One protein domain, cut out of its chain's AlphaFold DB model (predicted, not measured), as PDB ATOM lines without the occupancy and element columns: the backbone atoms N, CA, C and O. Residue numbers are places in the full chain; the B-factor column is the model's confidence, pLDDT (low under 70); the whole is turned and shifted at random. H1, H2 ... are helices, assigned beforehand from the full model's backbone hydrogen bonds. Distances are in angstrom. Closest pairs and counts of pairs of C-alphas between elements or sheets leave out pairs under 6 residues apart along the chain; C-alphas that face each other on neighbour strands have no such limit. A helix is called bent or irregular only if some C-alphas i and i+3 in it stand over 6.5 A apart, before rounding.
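Overview. This is residues 121 to 182 of the 182 residues of an uncharacterized protein of Hymenobacter sp. CRA2 (UniProt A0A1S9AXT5). Two long helical stretches, H1 and H2a, lie side by side as a hairpin, and a shorter arm, H2b, turns off from the far end of H2a; residues 173 to 182 stick out. The printed part has 62 residues with two named helices, H1 then H2, and no named strand: all helix. It is loose, with a radius of gyration of the C-alphas of 14.3 A, and only just flat, spanning 43 by 29 by 8 A.

Along the chain. Find C-alpha 122 at (42.503, 42.776, -57.470); from there H1, residues 122 to 142, runs 29.7 A. H2, residues 144 to 180, was assigned as one helix by its hydrogen bonds but is bent: C-alphas 166 and 169 are 9.5 A apart. Its arms are H2a, residues 144 to 166, 32.6 A, and H2b, residues 169 to 180, ending at C-alpha 180 (55.674, 19.918, -44.260).

Arrangement. H1 and H2a form a helical hairpin and touch, closest at the C-alphas of Gly 139 and Gly 147, 4.0 A. They run opposite ways at a shallow tilt of 5 degrees. H2b is about perpendicular to H2a, at 78 degrees, and close but not clearly touching; their closest C-alphas, Leu 164 and Trp 172, are 7.2 A apart. H1 and H2b are apart. Every O i to N i+4 pair is within hydrogen-bond range in H1 and H2a, and 7 of 8 in H2b.

Size, cuts and confidence. Look to Trp 141 and Asn 181 for the farthest C-alphas, 43.9 A apart. The printed part has no cut, and the link from H1 to H2 is tight. Confidence is under 70 at residues 121 to 123, 163 to 176 and 179 to 182.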
ATOM      1  N   ASN A 121      45.031  40.479 -59.895       57.22
ATOM      2  CA  ASN A 121      45.143  40.146 -58.463       57.22
ATOM      3  C   ASN A 121      44.160  40.942 -57.582       57.22
ATOM      4  O   ASN A 121      43.845  40.544 -56.464       57.22
ATOM      5  N   THR A 122      43.598  42.033 -58.106       62.94
ATOM      6  CA  THR A 122      42.503  42.776 -57.470       62.94
ATOM      7  C   THR A 122      41.230  41.935 -57.354       62.94
ATOM      8  O   THR A 122      40.463  42.132 -56.415       62.94
ATOM      9  N   PHE A 123      41.004  40.974 -58.259       66.69
ATOM     10  CA  PHE A 123      39.760  40.203 -58.291       66.69
ATOM     11  C   PHE A 123      39.592  39.336 -57.041       66.69
ATOM     12  O   PHE A 123      38.500  39.276 -56.495       66.69
ATOM     13  N   HIS A 124      40.670  38.736 -56.530       70.50
ATOM     14  CA  HIS A 124      40.619  37.920 -55.312       70.50
ATOM     15  C   HIS A 124      40.372  38.752 -54.051       70.50
ATOM     16  O   HIS A 124      39.628  38.330 -53.171       70.50
ATOM     17  N   ILE A 125      40.925  39.966 -53.999       70.38
ATOM     18  CA  ILE A 125      40.695  40.908 -52.897       70.38
ATOM     19  C   ILE A 125      39.240  41.393 -52.908       70.38
ATOM     20  O   ILE A 125      38.575  41.389 -51.874       70.38
ATOM     21  N   VAL A 126      38.728  41.772 -54.083       76.31
ATOM     22  CA  VAL A 126      37.330  42.197 -54.253       76.31
ATOM     23  C   VAL A 126      36.380  41.041 -53.954       76.31
ATOM     24  O   VAL A 126      35.390  41.241 -53.256       76.31
ATOM     25  N   LEU A 127      36.698  39.827 -54.407       76.19
ATOM     26  CA  LEU A 127      35.900  38.635 -54.137       76.19
ATOM     27  C   LEU A 127      35.857  38.327 -52.635       76.19
ATOM     28  O   LEU A 127      34.770  38.144 -52.096       76.19
ATOM     29  N   GLY A 128      36.999  38.363 -51.939       75.81
ATOM     30  CA  GLY A 128      37.056  38.204 -50.482       75.81
ATOM     31  C   GLY A 128      36.225  39.260 -49.746       75.81
ATOM     32  O   GLY A 128      35.415  38.923 -48.884       75.81
ATOM     33  N   ALA A 129      36.339  40.532 -50.142       76.62
ATOM     34  CA  ALA A 129      35.554  41.618 -49.554       76.62
ATOM     35  C   ALA A 129      34.040  41.434 -49.770       76.62
ATOM     36  O   ALA A 129      33.259  41.587 -48.828       76.62
ATOM     37  N   VAL A 130      33.616  41.060 -50.981       82.19
ATOM     38  CA  VAL A 130      32.204  40.781 -51.295       82.19
ATOM     39  C   VAL A 130      31.695  39.566 -50.515       82.19
ATOM     40  O   VAL A 130      30.568  39.605 -50.017       82.19
ATOM     41  N   LEU A 131      32.507  38.517 -50.333       80.50
ATOM     42  CA  LEU A 131      32.140  37.366 -49.498       80.50
ATOM     43  C   LEU A 131      31.931  37.759 -48.031       80.50
ATOM     44  O   LEU A 131      30.974  37.302 -47.413       80.50
ATOM     45  N   ILE A 132      32.771  38.634 -47.477       80.88
ATOM     46  CA  ILE A 132      32.618  39.095 -46.090       80.88
ATOM     47  C   ILE A 132      31.330  39.911 -45.936       80.88
ATOM     48  O   ILE A 132      30.536  39.651 -45.033       80.88
ATOM     49  N   VAL A 133      31.087  40.871 -46.834       84.75
ATOM     50  CA  VAL A 133      29.875  41.706 -46.777       84.75
ATOM     51  C   VAL A 133      28.619  40.854 -46.972       84.75
ATOM     52  O   VAL A 133      27.668  40.982 -46.202       84.75
ATOM     53  N   SER A 134      28.618  39.950 -47.955       78.88
ATOM     54  CA  SER A 134      27.483  39.051 -48.196       78.88
ATOM     55  C   SER A 134      27.271  38.058 -47.054       78.88
ATOM     56  O   SER A 134      26.121  37.812 -46.708       78.88
ATOM     57  N   SER A 135      28.328  37.567 -46.398       81.38
ATOM     58  CA  SER A 135      28.213  36.732 -45.195       81.38
ATOM     59  C   SER A 135      27.454  37.444 -44.078       81.38
ATOM     60  O   SER A 135      26.544  36.868 -43.486       81.38
ATOM     61  N   ILE A 136      27.766  38.719 -43.827       79.75
ATOM     62  CA  ILE A 136      27.090  39.510 -42.793       79.75
ATOM     63  C   ILE A 136      25.607  39.674 -43.138       79.75
ATOM     64  O   ILE A 136      24.750  39.453 -42.284       79.75
ATOM     65  N   VAL A 137      25.296  40.012 -44.393       85.06
ATOM     66  CA  VAL A 137      23.910  40.187 -44.856       85.06
ATOM     67  C   VAL A 137      23.132  38.871 -44.775       85.06
ATOM     68  O   VAL A 137      22.047  38.846 -44.204       85.06
ATOM     69  N   VAL A 138      23.691  37.773 -45.290       81.25
ATOM     70  CA  VAL A 138      23.062  36.442 -45.278       81.25
ATOM     71  C   VAL A 138      22.917  35.915 -43.851       81.25
ATOM     72  O   VAL A 138      21.865  35.383 -43.513       81.25
ATOM     73  N   GLY A 139      23.924  36.091 -42.996       80.56
ATOM     74  CA  GLY A 139      23.889  35.668 -41.595       80.56
ATOM     75  C   GLY A 139      22.844  36.429 -40.777       80.56
ATOM     76  O   GLY A 139      22.112  35.818 -39.999       80.56
ATOM     77  N   LEU A 140      22.713  37.741 -41.004       81.75
ATOM     78  CA  LEU A 140      21.645  38.557 -40.415       81.75
ATOM     79  C   LEU A 140      20.264  38.141 -40.928       81.75
ATOM     80  O   LEU A 140      19.315  38.113 -40.149       81.75
ATOM     81  N   TRP A 141      20.155  37.810 -42.217       85.75
ATOM     82  CA  TRP A 141      18.889  37.426 -42.840       85.75
ATOM     83  C   TRP A 141      18.412  36.035 -42.404       85.75
ATOM     84  O   TRP A 141      17.228  35.850 -42.145       85.75
ATOM     85  N   LEU A 142      19.330  35.069 -42.273       84.69
ATOM     86  CA  LEU A 142      19.021  33.726 -41.766       84.69
ATOM     87  C   LEU A 142      18.661  33.737 -40.275       84.69
ATOM     88  O   LEU A 142      17.823  32.943 -39.854       84.69
ATOM     89  N   GLY A 143      19.281  34.620 -39.486       84.56
ATOM     90  CA  GLY A 143      19.024  34.761 -38.055       84.56
ATOM     91  C   GLY A 143      19.392  33.531 -37.207       84.56
ATOM     92  O   GLY A 143      19.647  32.424 -37.690       84.56
ATOM     93  N   GLY A 144      19.437  33.735 -35.887       84.06
ATOM     94  CA  GLY A 144      19.654  32.669 -34.904       84.06
ATOM     95  C   GLY A 144      20.981  31.909 -35.057       84.06
ATOM     96  O   GLY A 144      21.975  32.423 -35.565       84.06
ATOM     97  N   TRP A 145      20.994  30.655 -34.594       80.56
ATOM     98  CA  TRP A 145      22.181  29.788 -34.626       80.56
ATOM     99  C   TRP A 145      22.605  29.393 -36.046       80.56
ATOM    100  O   TRP A 145      23.795  29.234 -36.311       80.56
ATOM    101  N   LEU A 146      21.645  29.268 -36.968       81.75
ATOM    102  CA  LEU A 146      21.917  28.883 -38.352       81.75
ATOM    103  C   LEU A 146      22.625  30.008 -39.113       81.75
ATOM    104  O   LEU A 146      23.614  29.750 -39.797       81.75
ATOM    105  N   GLY A 147      22.180  31.255 -38.933       81.69
ATOM    106  CA  GLY A 147      22.871  32.428 -39.467       81.69
ATOM    107  C   GLY A 147      24.289  32.574 -38.911       81.69
ATOM    108  O   GLY A 147      25.199  32.942 -39.650       81.69
ATOM    109  N   LEU A 148      24.503  32.199 -37.645       80.56
ATOM    110  CA  LEU A 148      25.823  32.209 -37.009       80.56
ATOM    111  C   LEU A 148      26.764  31.156 -37.620       80.56
ATOM    112  O   LEU A 148      27.899  31.476 -37.963       80.56
ATOM    113  N   GLY A 149      26.287  29.924 -37.818       84.56
ATOM    114  CA  GLY A 149      27.079  28.856 -38.437       84.56
ATOM    115  C   GLY A 149      27.396  29.124 -39.912       84.56
ATOM    116  O   GLY A 149      28.554  29.059 -40.325       84.56
ATOM    117  N   VAL A 150      26.378  29.477 -40.702       82.00
ATOM    118  CA  VAL A 150      26.532  29.764 -42.139       82.00
ATOM    119  C   VAL A 150      27.367  31.027 -42.353       82.00
ATOM    120  O   VAL A 150      28.280  31.021 -43.177       82.00
ATOM    121  N   GLY A 151      27.127  32.080 -41.567       81.75
ATOM    122  CA  GLY A 151      27.930  33.299 -41.600       81.75
ATOM    123  C   GLY A 151      29.398  33.027 -41.267       81.75
ATOM    124  O   GLY A 151      30.285  33.452 -42.006       81.75
ATOM    125  N   ALA A 152      29.680  32.244 -40.221       83.06
ATOM    126  CA  ALA A 152      31.050  31.875 -39.862       83.06
ATOM    127  C   ALA A 152      31.753  31.075 -40.971       83.06
ATOM    128  O   ALA A 152      32.900  31.372 -41.303       83.06
ATOM    129  N   ALA A 153      31.066  30.111 -41.592       83.75
ATOM    130  CA  ALA A 153      31.624  29.321 -42.689       83.75
ATOM    131  C   ALA A 153      31.945  30.183 -43.925       83.75
ATOM    132  O   ALA A 153      33.035  30.076 -44.489       83.75
ATOM    133  N   ILE A 154      31.032  31.076 -44.323       82.38
ATOM    134  CA  ILE A 154      31.244  31.977 -45.469       82.38
ATOM    135  C   ILE A 154      32.324  33.017 -45.146       82.38
ATOM    136  O   ILE A 154      33.115  33.371 -46.016       82.38
ATOM    137  N   MET A 155      32.401  33.489 -43.901       82.94
ATOM    138  CA  MET A 155      33.421  34.446 -43.471       82.94
ATOM    139  C   MET A 155      34.816  33.813 -43.457       82.94
ATOM    140  O   MET A 155      35.758  34.436 -43.936       82.94
ATOM    141  N   LEU A 156      34.932  32.557 -43.014       83.62
ATOM    142  CA  LEU A 156      36.168  31.775 -43.104       83.62
ATOM    143  C   LEU A 156      36.586  31.548 -44.565       83.62
ATOM    144  O   LEU A 156      37.763  31.657 -44.904       83.62
ATOM    145  N   LEU A 157      35.619  31.287 -45.447       79.56
ATOM    146  CA  LEU A 157      35.872  31.169 -46.880       79.56
ATOM    147  C   LEU A 157      36.326  32.509 -47.487       79.56
ATOM    148  O   LEU A 157      37.267  32.541 -48.276       79.56
ATOM    149  N   GLY A 158      35.699  33.620 -47.094       78.56
ATOM    150  CA  GLY A 158      36.091  34.970 -47.500       78.56
ATOM    151  C   GLY A 158      37.507  35.328 -47.054       78.56
ATOM    152  O   GLY A 158      38.277  35.849 -47.860       78.56
ATOM    153  N   ASP A 159      37.872  34.988 -45.816       74.44
ATOM    154  CA  ASP A 159      39.224  35.172 -45.277       74.44
ATOM    155  C   ASP A 159      40.256  34.333 -46.045       74.44
ATOM    156  O   ASP A 159      41.286  34.853 -46.471       74.44
ATOM    157  N   TYR A 160      39.930  33.076 -46.361       74.38
ATOM    158  CA  TYR A 160      40.771  32.226 -47.205       74.38
ATOM    159  C   TYR A 160      41.043  32.856 -48.581       74.38
ATOM    160  O   TYR A 160      42.192  32.914 -49.026       74.38
ATOM    161  N   PHE A 161      40.011  33.388 -49.244       73.62
ATOM    162  CA  PHE A 161      40.175  34.084 -50.526       73.62
ATOM    163  C   PHE A 161      40.941  35.406 -50.398       73.62
ATOM    164  O   PHE A 161      41.689  35.764 -51.311       73.62
ATOM    165  N   LEU A 162      40.800  36.109 -49.273       74.38
ATOM    166  CA  LEU A 162      41.541  37.335 -48.985       74.38
ATOM    167  C   LEU A 162      43.041  37.044 -48.807       74.38
ATOM    168  O   LEU A 162      43.876  37.739 -49.390       74.38
ATOM    169  N   VAL A 163      43.383  35.973 -48.085       69.38
ATOM    170  CA  VAL A 163      44.762  35.485 -47.909       69.38
ATOM    171  C   VAL A 163      45.350  35.008 -49.240       69.38
ATOM    172  O   VAL A 163      46.480  35.376 -49.573       69.38
ATOM    173  N   LEU A 164      44.578  34.279 -50.055       67.31
ATOM    174  CA  LEU A 164      44.991  33.912 -51.418       67.31
ATOM    175  C   LEU A 164      45.223  35.142 -52.310       67.31
ATOM    176  O   LEU A 164      46.123  35.126 -53.150       67.31
ATOM    177  N   GLY A 165      44.430  36.202 -52.140       64.62
ATOM    178  CA  GLY A 165      44.545  37.437 -52.917       64.62
ATOM    179  C   GLY A 165      45.765  38.287 -52.561       64.62
ATOM    180  O   GLY A 165      46.348  38.905 -53.448       64.62
ATOM    181  N   ILE A 166      46.175  38.300 -51.289       63.56
ATOM    182  CA  ILE A 166      47.351  39.056 -50.825       63.56
ATOM    183  C   ILE A 166      48.653  38.279 -51.083       63.56
ATOM    184  O   ILE A 166      49.665  38.884 -51.433       63.56
ATOM    185  N   GLY A 167      48.639  36.951 -50.931       58.69
ATOM    186  CA  GLY A 167      49.836  36.111 -51.054       58.69
ATOM    187  C   GLY A 167      50.063  35.470 -52.431       58.69
ATOM    188  O   GLY A 167      51.154  34.971 -52.718       58.69
ATOM    189  N   GLY A 168      49.051  35.459 -53.301       64.50
ATOM    190  CA  GLY A 168      49.071  34.667 -54.531       64.50
ATOM    191  C   GLY A 168      49.187  33.156 -54.268       64.50
ATOM    192  O   GLY A 168      49.304  32.691 -53.134       64.50
ATOM    193  N   LYS A 169      49.198  32.349 -55.340       58.31
ATOM    194  CA  LYS A 169      49.377  30.882 -55.244       58.31
ATOM    195  C   LYS A 169      50.721  30.470 -54.622       58.31
ATOM    196  O   LYS A 169      50.852  29.345 -54.153       58.31
ATOM    197  N   HIS A 170      51.705  31.367 -54.620       54.59
ATOM    198  CA  HIS A 170      53.052  31.084 -54.135       54.59
ATOM    199  C   HIS A 170      53.189  31.199 -52.612       54.59
ATOM    200  O   HIS A 170      53.850  30.342 -52.039       54.59
ATOM    201  N   ALA A 171      52.506  32.139 -51.942       63.34
ATOM    202  CA  ALA A 171      52.562  32.233 -50.476       63.34
ATOM    203  C   ALA A 171      51.953  31.003 -49.788       63.34
ATOM    204  O   ALA A 171      52.458  30.544 -48.769       63.34
ATOM    205  N   TRP A 172      50.887  30.436 -50.361       59.69
ATOM    206  CA  TRP A 172      50.277  29.221 -49.821       59.69
ATOM    207  C   TRP A 172      51.229  28.027 -49.953       59.69
ATOM    208  O   TRP A 172      51.403  27.277 -49.005       59.69
ATOM    209  N   LEU A 173      51.920  27.884 -51.087       63.38
ATOM    210  CA  LEU A 173      52.918  26.825 -51.245       63.38
ATOM    211  C   LEU A 173      54.120  27.011 -50.317       63.38
ATOM    212  O   LEU A 173      54.586  26.018 -49.784       63.38
ATOM    213  N   GLU A 174      54.575  28.240 -50.071       66.19
ATOM    214  CA  GLU A 174      55.670  28.524 -49.130       66.19
ATOM    215  C   GLU A 174      55.303  28.134 -47.692       66.19
ATOM    216  O   GLU A 174      56.078  27.471 -47.017       66.19
ATOM    217  N   ILE A 175      54.088  28.463 -47.246       65.38
ATOM    218  CA  ILE A 175      53.605  28.114 -45.901       65.38
ATOM    219  C   ILE A 175      53.435  26.600 -45.767       65.38
ATOM    220  O   ILE A 175      53.849  26.015 -44.772       65.38
ATOM    221  N   PHE A 176      52.860  25.943 -46.776       66.19
ATOM    222  CA  PHE A 176      52.734  24.487 -46.768       66.19
ATOM    223  C   PHE A 176      54.099  23.806 -46.844       66.19
ATOM    224  O   PHE A 176      54.318  22.807 -46.170       66.19
ATOM    225  N   GLN A 177      55.039  24.364 -47.598       71.06
ATOM    226  CA  GLN A 177      56.403  23.866 -47.646       71.06
ATOM    227  C   GLN A 177      57.113  24.045 -46.297       71.06
ATOM    228  O   GLN A 177      57.815  23.133 -45.883       71.06
ATOM    229  N   GLU A 178      56.877  25.141 -45.575       72.06
ATOM    230  CA  GLU A 178      57.397  25.357 -44.219       72.06
ATOM    231  C   GLU A 178      56.792  24.364 -43.205       72.06
ATOM    232  O   GLU A 178      57.516  23.789 -42.397       72.06
ATOM    233  N   PHE A 179      55.480  24.096 -43.278       67.88
ATOM    234  CA  PHE A 179      54.792  23.169 -42.367       67.88
ATOM    235  C   PHE A 179      55.079  21.687 -42.642       67.88
ATOM    236  O   PHE A 179      55.076  20.897 -41.706       67.88
ATOM    237  N   PHE A 180      55.315  21.297 -43.897       66.50
ATOM    238  CA  PHE A 180      55.674  19.918 -44.260       66.50
ATOM    239  C   PHE A 180      57.188  19.655 -44.235       66.50
ATOM    240  O   PHE A 180      57.611  18.518 -44.440       66.50
ATOM    241  N   ASN A 181      58.005  20.684 -43.997       64.69
ATOM    242  CA  ASN A 181      59.450  20.562 -43.800       64.69
ATOM    243  C   ASN A 181      59.851  20.524 -42.307       64.69
ATOM    244  O   ASN A 181      61.042  20.599 -41.999       64.69
ATOM    245  N   MET A 182      58.879  20.394 -41.393       45.84
ATOM    246  CA  MET A 182      59.089  20.043 -39.980       45.84
ATOM    247  C   MET A 182      58.619  18.624 -39.675       45.84
ATOM    248  O   MET A 182      57.539  18.234 -40.168       45.84
TER     249      MET A 182